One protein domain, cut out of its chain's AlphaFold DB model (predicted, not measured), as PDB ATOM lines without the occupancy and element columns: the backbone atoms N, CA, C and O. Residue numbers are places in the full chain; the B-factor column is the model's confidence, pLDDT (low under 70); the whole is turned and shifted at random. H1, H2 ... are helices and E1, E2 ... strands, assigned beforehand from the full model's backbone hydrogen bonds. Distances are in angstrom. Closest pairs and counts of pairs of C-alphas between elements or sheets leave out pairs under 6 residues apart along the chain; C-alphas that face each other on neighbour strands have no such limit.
ATOM      1  N   LEU A  32     -36.583  -8.020  -9.958       88.00
ATOM      2  CA  LEU A  32     -37.931  -7.907 -10.528       88.00
ATOM      3  C   LEU A  32     -38.839  -9.070 -10.102       88.00
ATOM      4  O   LEU A  32     -39.976  -8.850  -9.687       88.00
ATOM      5  N   CYS A  33     -38.311 -10.299 -10.057       87.06
ATOM      6  CA  CYS A  33     -39.042 -11.448  -9.512       87.06
ATOM      7  C   CYS A  33     -39.340 -11.311  -8.005       87.06
ATOM      8  O   CYS A  33     -40.328 -11.853  -7.521       87.06
ATOM      9  N   CYS A  34     -38.530 -10.548  -7.262       91.00
ATOM     10  CA  CYS A  34     -38.789 -10.214  -5.862       91.00
ATOM     11  C   CYS A  34     -39.800  -9.068  -5.708       91.00
ATOM     12  O   CYS A  34     -40.326  -8.888  -4.615       91.00
ATOM     13  N   ILE A  35     -40.091  -8.303  -6.762       90.19
ATOM     14  CA  ILE A  35     -41.076  -7.213  -6.740       90.19
ATOM     15  C   ILE A  35     -42.447  -7.717  -7.210       90.19
ATOM     16  O   ILE A  35     -43.440  -7.444  -6.541       90.19
ATOM     17  N   GLU A  36     -42.502  -8.503  -8.290       86.88
ATOM     18  CA  GLU A  36     -43.764  -8.883  -8.956       86.88
ATOM     19  C   GLU A  36     -44.004 -10.398  -9.096       86.88
ATOM     20  O   GLU A  36     -45.080 -10.813  -9.524       86.88
ATOM     21  N   GLY A  37     -43.027 -11.243  -8.753       84.44
ATOM     22  CA  GLY A  37     -43.129 -12.694  -8.927       84.44
ATOM     23  C   GLY A  37     -44.146 -13.379  -8.007       84.44
ATOM     24  O   GLY A  37     -44.590 -12.834  -7.003       84.44
ATOM     25  N   VAL A  38     -44.485 -14.632  -8.321       85.12
ATOM     26  CA  VAL A  38     -45.340 -15.484  -7.480       85.12
ATOM     27  C   VAL A  38     -44.483 -16.581  -6.856       85.12
ATOM     28  O   VAL A  38     -44.043 -17.503  -7.540       85.12
ATOM     29  N   LEU A  39     -44.229 -16.481  -5.549       89.31
ATOM     30  CA  LEU A  39     -43.271 -17.341  -4.850       89.31
ATOM     31  C   LEU A  39     -43.987 -18.259  -3.858       89.31
ATOM     32  O   LEU A  39     -44.373 -17.838  -2.768       89.31
ATOM     33  N   HIS A  40     -44.166 -19.518  -4.249       91.25
ATOM     34  CA  HIS A  40     -44.766 -20.544  -3.401       91.25
ATOM     35  C   HIS A  40     -43.761 -21.064  -2.371       91.25
ATOM     36  O   HIS A  40     -42.579 -21.225  -2.679       91.25
ATOM     37  N   LEU A  41     -44.248 -21.365  -1.170       94.06
ATOM     38  CA  LEU A  41     -43.486 -22.036  -0.122       94.06
ATOM     39  C   LEU A  41     -44.051 -23.426   0.134       94.06
ATOM     40  O   LEU A  41     -45.265 -23.598   0.257       94.06
ATOM     41  N   ASP A  42     -43.158 -24.401   0.278       93.06
ATOM     42  CA  ASP A  42     -43.504 -25.696   0.850       93.06
ATOM     43  C   ASP A  42     -43.184 -25.756   2.359       93.06
ATOM     44  O   ASP A  42     -42.599 -24.845   2.955       93.06
ATOM     45  N   GLU A  43     -43.577 -26.850   3.016       94.12
ATOM     46  CA  GLU A  43     -43.297 -27.038   4.444       94.12
ATOM     47  C   GLU A  43     -41.797 -27.044   4.776       94.12
ATOM     48  O   GLU A  43     -41.403 -26.667   5.884       94.12
ATOM     49  N   ALA A  44     -40.950 -27.511   3.852       95.00
ATOM     50  CA  ALA A  44     -39.510 -27.554   4.059       95.00
ATOM     51  C   ALA A  44     -38.916 -26.142   4.001       95.00
ATOM     52  O   ALA A  44     -38.064 -25.814   4.829       95.00
ATOM     53  N   ASP A  45     -39.396 -25.297   3.092       96.75
ATOM     54  CA  ASP A  45     -39.042 -23.886   3.004       96.75
ATOM     55  C   ASP A  45     -39.460 -23.143   4.273       96.75
ATOM     56  O   ASP A  45     -38.625 -22.493   4.902       96.75
ATOM     57  N   ILE A  46     -40.701 -23.321   4.735       97.31
ATOM     58  CA  ILE A  46     -41.196 -22.705   5.978       97.31
ATOM     59  C   ILE A  46     -40.301 -23.082   7.166       97.31
ATOM     60  O   ILE A  46     -39.892 -22.209   7.935       97.31
ATOM     61  N   LYS A  47     -39.935 -24.364   7.310       97.50
ATOM     62  CA  LYS A  47     -39.038 -24.841   8.380       97.50
ATOM     63  C   LYS A  47     -37.632 -24.240   8.283       97.50
ATOM     64  O   LYS A  47     -37.078 -23.823   9.300       97.50
ATOM     65  N   LYS A  48     -37.041 -24.180   7.085       97.56
ATOM     66  CA  LYS A  48     -35.694 -23.615   6.875       97.56
ATOM     67  C   LYS A  48     -35.665 -22.109   7.151       97.56
ATOM     68  O   LYS A  48     -34.783 -21.644   7.872       97.56
ATOM     69  N   ILE A  49     -36.629 -21.364   6.613       98.00
ATOM     70  CA  ILE A  49     -36.686 -19.902   6.727       98.00
ATOM     71  C   ILE A  49     -36.993 -19.489   8.173       98.00
ATOM     72  O   ILE A  49     -36.305 -18.630   8.718       98.00
ATOM     73  N   SER A  50     -37.958 -20.139   8.833       97.81
ATOM     74  CA  SER A  50     -38.291 -19.854  10.241       97.81
ATOM     75  C   SER A  50     -37.109 -20.098  11.180       97.81
ATOM     76  O   SER A  50     -36.809 -19.247  12.018       97.81
ATOM     77  N   LYS A  51     -36.364 -21.197  10.983       98.06
ATOM     78  CA  LYS A  51     -35.124 -21.479  11.722       98.06
ATOM     79  C   LYS A  51     -34.066 -20.395  11.506       98.06
ATOM     80  O   LYS A  51     -33.435 -19.973  12.471       98.06
ATOM     81  N   TYR A  52     -33.873 -19.949  10.266       98.12
ATOM     82  CA  TYR A  52     -32.894 -18.909   9.934       98.12
ATOM     83  C   TYR A  52     -33.247 -17.559  10.572       98.12
ATOM     84  O   TYR A  52     -32.384 -16.905  11.153       98.12
ATOM     85  N   LEU A  53     -34.525 -17.181  10.526       97.12
ATOM     86  CA  LEU A  53     -35.040 -15.945  11.121       97.12
ATOM     87  C   LEU A  53     -35.243 -16.030  12.641       97.12
ATOM     88  O   LEU A  53     -35.520 -15.011  13.267       97.12
ATOM     89  N   LYS A  54     -35.097 -17.221  13.238       97.50
ATOM     90  CA  LYS A  54     -35.338 -17.500  14.664       97.50
ATOM     91  C   LYS A  54     -36.758 -17.125  15.117       97.50
ATOM     92  O   LYS A  54     -36.951 -16.603  16.211       97.50
ATOM     93  N   ILE A  55     -37.750 -17.419  14.279       97.50
ATOM     94  CA  ILE A  55     -39.177 -17.210  14.570       97.50
ATOM     95  C   ILE A  55     -39.944 -18.534  14.517       97.50
ATOM     96  O   ILE A  55     -39.481 -19.515  13.937       97.50
ATOM     97  N   ASN A  56     -41.142 -18.568  15.100       97.12
ATOM     98  CA  ASN A  56     -42.033 -19.719  14.981       97.12
ATOM     99  C   ASN A  56     -42.519 -19.866  13.517       97.12
ATOM    100  O   ASN A  56     -42.928 -18.861  12.926       97.12
ATOM    101  N   PRO A  57     -42.534 -21.083  12.929       97.00
ATOM    102  CA  PRO A  57     -43.158 -21.354  11.630       97.00
ATOM    103  C   PRO A  57     -44.551 -20.741  11.447       97.00
ATOM    104  O   PRO A  57     -44.850 -20.215  10.379       97.00
ATOM    105  N   LYS A  58     -45.390 -20.763  12.490       95.56
ATOM    106  CA  LYS A  58     -46.734 -20.177  12.445       95.56
ATOM    107  C   LYS A  58     -46.677 -18.663  12.227       95.56
ATOM    108  O   LYS A  58     -47.327 -18.159  11.319       95.56
ATOM    109  N   SER A  59     -45.821 -17.966  12.976       96.00
ATOM    110  CA  SER A  59     -45.601 -16.522  12.822       96.00
ATOM    111  C   SER A  59     -45.010 -16.165  11.456       96.00
ATOM    112  O   SER A  59     -45.313 -15.106  10.913       96.00
ATOM    113  N   LEU A  60     -44.184 -17.043  10.872       96.81
ATOM    114  CA  LEU A  60     -43.703 -16.861   9.502       96.81
ATOM    115  C   LEU A  60     -44.872 -16.854   8.514       96.81
ATOM    116  O   LEU A  60     -44.974 -15.938   7.701       96.81
ATOM    117  N   VAL A  61     -45.744 -17.860   8.594       95.50
ATOM    118  CA  VAL A  61     -46.902 -17.976   7.698       95.50
ATOM    119  C   VAL A  61     -47.847 -16.787   7.889       95.50
ATOM    120  O   VAL A  61     -48.255 -16.172   6.910       95.50
ATOM    121  N   GLU A  62     -48.129 -16.402   9.133       95.00
ATOM    122  CA  GLU A  62     -49.034 -15.291   9.456       95.00
ATOM    123  C   GLU A  62     -48.525 -13.926   8.963       95.00
ATOM    124  O   GLU A  62     -49.315 -13.130   8.463       95.00
ATOM    125  N   HIS A  63     -47.225 -13.632   9.088       94.94
ATOM    126  CA  HIS A  63     -46.703 -12.283   8.823       94.94
ATOM    127  C   HIS A  63     -46.039 -12.102   7.455       94.94
ATOM    128  O   HIS A  63     -45.997 -10.983   6.945       94.94
ATOM    129  N   TYR A  64     -45.497 -13.165   6.854       96.12
ATOM    130  CA  TYR A  64     -44.684 -13.055   5.635       96.12
ATOM    131  C   TYR A  64     -45.361 -13.648   4.399       96.12
ATOM    132  O   TYR A  64     -44.845 -13.467   3.291       96.12
ATOM    133  N   THR A  65     -46.485 -14.346   4.573       96.38
ATOM    134  CA  THR A  65     -47.136 -15.116   3.511       96.38
ATOM    135  C   THR A  65     -48.638 -14.846   3.427       96.38
ATOM    136  O   THR A  65     -49.234 -14.266   4.331       96.38
ATOM    137  N   ASN A  66     -49.241 -15.300   2.332       94.00
ATOM    138  CA  ASN A  66     -50.670 -15.392   2.104       94.00
ATOM    139  C   ASN A  66     -51.035 -16.868   1.890       94.00
ATOM    140  O   ASN A  66     -50.402 -17.555   1.082       94.00
ATOM    141  N   TYR A  67     -52.047 -17.346   2.613       91.69
ATOM    142  CA  TYR A  67     -52.566 -18.703   2.482       91.69
ATOM    143  C   TYR A  67     -53.867 -18.718   1.680       91.69
ATOM    144  O   TYR A  67     -54.854 -18.078   2.048       91.69
ATOM    145  N   ASN A  68     -53.895 -19.503   0.607       91.31
ATOM    146  CA  ASN A  68     -55.096 -19.705  -0.186       91.31
ATOM    147  C   ASN A  68     -55.915 -20.876   0.373       91.31
ATOM    148  O   ASN A  68     -55.544 -22.037   0.221       91.31
ATOM    149  N   LEU A  69     -57.080 -20.575   0.953       88.62
ATOM    150  CA  LEU A  69     -57.982 -21.574   1.541       88.62
ATOM    151  C   LEU A  69     -58.522 -22.604   0.535       88.62
ATOM    152  O   LEU A  69     -58.848 -23.718   0.933       88.62
ATOM    153  N   LYS A  70     -58.646 -22.248  -0.750       90.00
ATOM    154  CA  LYS A  70     -59.191 -23.141  -1.786       90.00
ATOM    155  C   LYS A  70     -58.147 -24.123  -2.304       90.00
ATOM    156  O   LYS A  70     -58.471 -25.279  -2.543       90.00
ATOM    157  N   THR A  71     -56.922 -23.650  -2.521       89.31
ATOM    158  CA  THR A  71     -55.846 -24.451  -3.127       89.31
ATOM    159  C   THR A  71     -54.883 -25.043  -2.099       89.31
ATOM    160  O   THR A  71     -54.127 -25.949  -2.434       89.31
ATOM    161  N   GLY A  72     -54.899 -24.555  -0.857       90.00
ATOM    162  CA  GLY A  72     -53.930 -24.920   0.179       90.00
ATOM    163  C   GLY A  72     -52.532 -24.336  -0.053       90.00
ATOM    164  O   GLY A  72     -51.578 -24.739   0.607       90.00
ATOM    165  N   GLU A  73     -52.381 -23.411  -1.001       91.44
ATOM    166  CA  GLU A  73     -51.086 -22.831  -1.350       91.44
ATOM    167  C   GLU A  73     -50.665 -21.745  -0.359       91.44
ATOM    168  O   GLU A  73     -51.463 -20.883   0.010       91.44
ATOM    169  N   ILE A  74     -49.380 -21.738  -0.005       95.06
ATOM    170  CA  ILE A  74     -48.745 -20.668   0.769       95.06
ATOM    171  C   ILE A  74     -47.836 -19.884  -0.175       95.06
ATOM    172  O   ILE A  74     -46.950 -20.463  -0.808       95.06
ATOM    173  N   LYS A  75     -48.048 -18.571  -0.280       95.25
ATOM    174  CA  LYS A  75     -47.278 -17.665  -1.149       95.25
ATOM    175  C   LYS A  75     -46.631 -16.566  -0.328       95.25
ATOM    176  O   LYS A  75     -47.266 -16.042   0.575       95.25
ATOM    177  N   ILE A  76     -45.397 -16.180  -0.634       96.38
ATOM    178  CA  ILE A  76     -44.788 -14.988  -0.022       96.38
ATOM    179  C   ILE A  76     -45.597 -13.746  -0.440       96.38
ATOM    180  O   ILE A  76     -46.020 -13.648  -1.592       96.38
ATOM    181  N   ASN A  77     -45.813 -12.805   0.485       95.00
ATOM    182  CA  ASN A  77     -46.450 -11.528   0.149       95.00
ATOM    183  C   ASN A  77     -45.560 -10.714  -0.794       95.00
ATOM    184  O   ASN A  77     -44.343 -10.674  -0.608       95.00
ATOM    185  N   MET A  78     -46.179 -10.057  -1.777       92.94
ATOM    186  CA  MET A  78     -45.483  -9.244  -2.773       92.94
ATOM    187  C   MET A  78     -45.766  -7.744  -2.569       92.94
ATOM    188  O   MET A  78     -46.915  -7.403  -2.278       92.94
ATOM    189  N   PRO A  79     -44.777  -6.842  -2.736       93.06
ATOM    190  CA  PRO A  79     -43.351  -7.113  -2.961       93.06
ATOM    191  C   PRO A  79     -42.750  -8.008  -1.873       93.06
ATOM    192  O   PRO A  79     -43.182  -7.941  -0.725       93.06
ATOM    193  N   CYS A  80     -41.806  -8.875  -2.253       95.31
ATOM    194  CA  CYS A  80     -41.315  -9.977  -1.427       95.31
ATOM    195  C   CYS A  80     -41.000  -9.502  -0.007       95.31
ATOM    196  O   CYS A  80     -40.124  -8.658   0.193       95.31
ATOM    197  N   SER A  81     -41.662 -10.097   0.987       96.00
ATOM    198  CA  SER A  81     -41.502  -9.753   2.409       96.00
ATOM    199  C   SER A  81     -40.047  -9.787   2.902       96.00
ATOM    200  O   SER A  81     -39.705  -9.160   3.906       96.00
ATOM    201  N   PHE A  82     -39.180 -10.530   2.207       95.81
ATOM    202  CA  PHE A  82     -37.767 -10.701   2.537       95.81
ATOM    203  C   PHE A  82     -36.820  -9.783   1.745       95.81
ATOM    204  O   PHE A  82     -35.605  -9.860   1.936       95.81
ATOM    205  N   LEU A  83     -37.338  -8.922   0.867       94.69
ATOM    206  CA  LEU A  83     -36.550  -7.930   0.140       94.69
ATOM    207  C   LEU A  83     -36.377  -6.667   1.002       94.69
ATOM    208  O   LEU A  83     -37.348  -6.000   1.361       94.69
ATOM    209  N   LYS A  84     -35.133  -6.309   1.338       93.06
ATOM    210  CA  LYS A  84     -34.777  -5.088   2.081       93.06
ATOM    211  C   LYS A  84     -33.640  -4.367   1.374       93.06
ATOM    212  O   LYS A  84     -32.593  -4.960   1.159       93.06
ATOM    213  N   LYS A  85     -33.836  -3.088   1.030       90.75
ATOM    214  CA  LYS A  85     -32.840  -2.274   0.299       90.75
ATOM    215  C   LYS A  85     -32.252  -3.018  -0.917       90.75
ATOM    216  O   LYS A  85     -31.040  -3.042  -1.091       90.75
ATOM    217  N   TYR A  86     -33.110  -3.662  -1.713       87.88
ATOM    218  CA  TYR A  86     -32.714  -4.464  -2.884       87.88
ATOM    219  C   TYR A  86     -31.859  -5.708  -2.580       87.88
ATOM    220  O   TYR A  86     -31.225  -6.261  -3.470       87.88
ATOM    221  N   GLN A  87     -31.854  -6.178  -1.331       90.62
ATOM    222  CA  GLN A  87     -31.164  -7.397  -0.919       90.62
ATOM    223  C   GLN A  87     -32.129  -8.373  -0.249       90.62
ATOM    224  O   GLN A  87     -33.001  -7.991   0.535       90.62
ATOM    225  N   CYS A  88     -31.973  -9.660  -0.553       93.38
ATOM    226  CA  CYS A  88     -32.756 -10.713   0.078       93.38
ATOM    227  C   CYS A  88     -32.162 -11.053   1.449       93.38
ATOM    228  O   CYS A  88     -31.079 -11.630   1.540       93.38
ATOM    229  N   ILE A  89     -32.892 -10.768   2.526       95.31
ATOM    230  CA  ILE A  89     -32.409 -11.027   3.894       95.31
ATOM    231  C   ILE A  89     -32.344 -12.519   4.238       95.31
ATOM    232  O   ILE A  89     -31.741 -12.890   5.236       95.31
ATOM    233  N   ILE A  90     -32.957 -13.380   3.418       95.69
ATOM    234  CA  ILE A  90     -32.937 -14.841   3.570       95.69
ATOM    235  C   ILE A  90     -32.140 -15.532   2.457       95.69
ATOM    236  O   ILE A  90     -32.348 -16.717   2.207       95.69
ATOM    237  N   TYR A  91     -31.238 -14.818   1.768       92.50
ATOM    238  CA  TYR A  91     -30.528 -15.330   0.587       92.50
ATOM    239  C   TYR A  91     -29.914 -16.745   0.756       92.50
ATOM    240  O   TYR A  91     -30.085 -17.578  -0.144       92.50
ATOM    241  N   PRO A  92     -29.275 -17.090   1.899       94.00
ATOM    242  CA  PRO A  92     -28.697 -18.423   2.115       94.00
ATOM    243  C   PRO A  92     -29.731 -19.552   2.241       94.00
ATOM    244  O   PRO A  92     -29.415 -20.719   2.019       94.00
ATOM    245  N   VAL A  93     -30.970 -19.220   2.609       95.94
ATOM    246  CA  VAL A  93     -32.067 -20.175   2.826       95.94
ATOM    247  C   VAL A  93     -33.258 -19.894   1.912       95.94
ATOM    248  O   VAL A  93     -34.393 -20.213   2.263       95.94
ATOM    249  N   ARG A  94     -33.000 -19.316   0.731       93.69
ATOM    250  CA  ARG A  94     -34.025 -19.045  -0.286       93.69
ATOM    251  C   ARG A  94     -34.908 -20.273  -0.526       93.69
ATOM    252  O   ARG A  94     -34.384 -21.396  -0.542       93.69
ATOM    253  N   PRO A  95     -36.217 -20.081  -0.736       93.06
ATOM    254  CA  PRO A  95     -37.103 -21.192  -1.044       93.06
ATOM    255  C   PRO A  95     -36.716 -21.850  -2.370       93.06
ATOM    256  O   PRO A  95     -36.020 -21.242  -3.193       93.06
ATOM    257  N   GLU A  96     -37.155 -23.089  -2.583       89.25
ATOM    258  CA  GLU A  96     -36.821 -23.858  -3.793       89.25
ATOM    259  C   GLU A  96     -37.231 -23.122  -5.075       89.25
ATOM    260  O   GLU A  96     -36.483 -23.128  -6.053       89.25
ATOM    261  N   VAL A  97     -38.366 -22.416  -5.058       88.00
ATOM    262  CA  VAL A  97     -38.807 -21.599  -6.198       88.00
ATOM    263  C   VAL A  97     -37.794 -20.505  -6.542       88.00
ATOM    264  O   VAL A  97     -37.459 -20.344  -7.706       88.00
ATOM    265  N   CYS A  98     -37.221 -19.813  -5.550       89.94
ATOM    266  CA  CYS A  98     -36.232 -18.756  -5.785       89.94
ATOM    267  C   CYS A  98     -34.860 -19.304  -6.185       89.94
ATOM    268  O   CYS A  98     -34.131 -18.638  -6.909       89.94
ATOM    269  N   ARG A  99     -34.475 -20.483  -5.678       87.44
ATOM    270  CA  ARG A  99     -33.202 -21.125  -6.044       87.44
ATOM    271  C   ARG A  99     -33.197 -21.636  -7.472       87.44
ATOM    272  O   ARG A  99     -32.149 -21.631  -8.102       87.44
TER     273      ARG A  99
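This is residues 32 to 99 of the 182 residues of an uncharacterized protein of Euryarchaeota archaeon RBG_13_31_8 (UniProt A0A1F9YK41). A small two-stranded hairpin, E1 and E2, has H3 next to it, and H2 is joined to H3 at about a right angle. A long stretch with no named element, residues 77 to 95, then loops away from the hairpin and leads to H4, which comes close to H2, while H1 lies far from the middle and touches no helix. The printed part has 68 residues with four named helices and two named strands, in the order H1, H2, H3, E1, E2, H4; the sheet, E1 - E2, is antiparallel and the class is mostly helix. The whole is compact, with a radius of gyration of the C-alphas of 11.1 A and spans of 32 by 26 by 20 A.

E1 is residues 65 to 67 and E2 is residues 74 to 76. H3 is residues 57 to 64, 10.4 A from first to last C-alpha. H2, the longest helix, is residues 43 to 53 and measures 15.4 A, from C-alpha 43 at (-43.297, -27.038, 4.444) to C-alpha 53 at (-35.040, -15.945, 11.121). H1 is residues 32 to 36, beginning with C-alpha 32 at (-37.931, -7.907, -10.528). H4 is residues 96 to 99, ending with C-alpha 99 at (-33.202, -21.125, -6.044).

E1 and E2 form a hairpin, antiparallel at 153 degrees between their directions. N 66 and O 75 are within hydrogen-bond range at 2.7 A, and N 75 and O 66 at 2.9 A. Residues 40 to 41 make a short antiparallel pairing with residues 74 to 75 of E2. The closest C-alphas of H3 and E2 are those of Tyr 64 and Ile 76, 6.0 A apart. H2 and H3 touch and stand about perpendicular, at 80 degrees; their closest C-alphas are those of Ser 50 and Pro 57, 5.3 A apart. H2 and H4 are close but not clearly touching, the closest C-alphas being those of Asp 45 and Glu 96 at 7.2 A. H1 is apart from H2, H3, E1, E2 and H4. In H1, H2 and H3 every O i to N i+4 pair is within hydrogen-bond range; H4 is too short for such a pair.

The two C-alphas farthest apart, those of Lys 70 and Lys 85, are 33.7 A from each other. The printed part has no cut. The link from E2 to H4 is long, with 19 residues, and in it residues 83 to 84 make a short antiparallel pairing with residues 87 to 88. The mean pLDDT of the printed part is 93.4, and no printed residue is under 70.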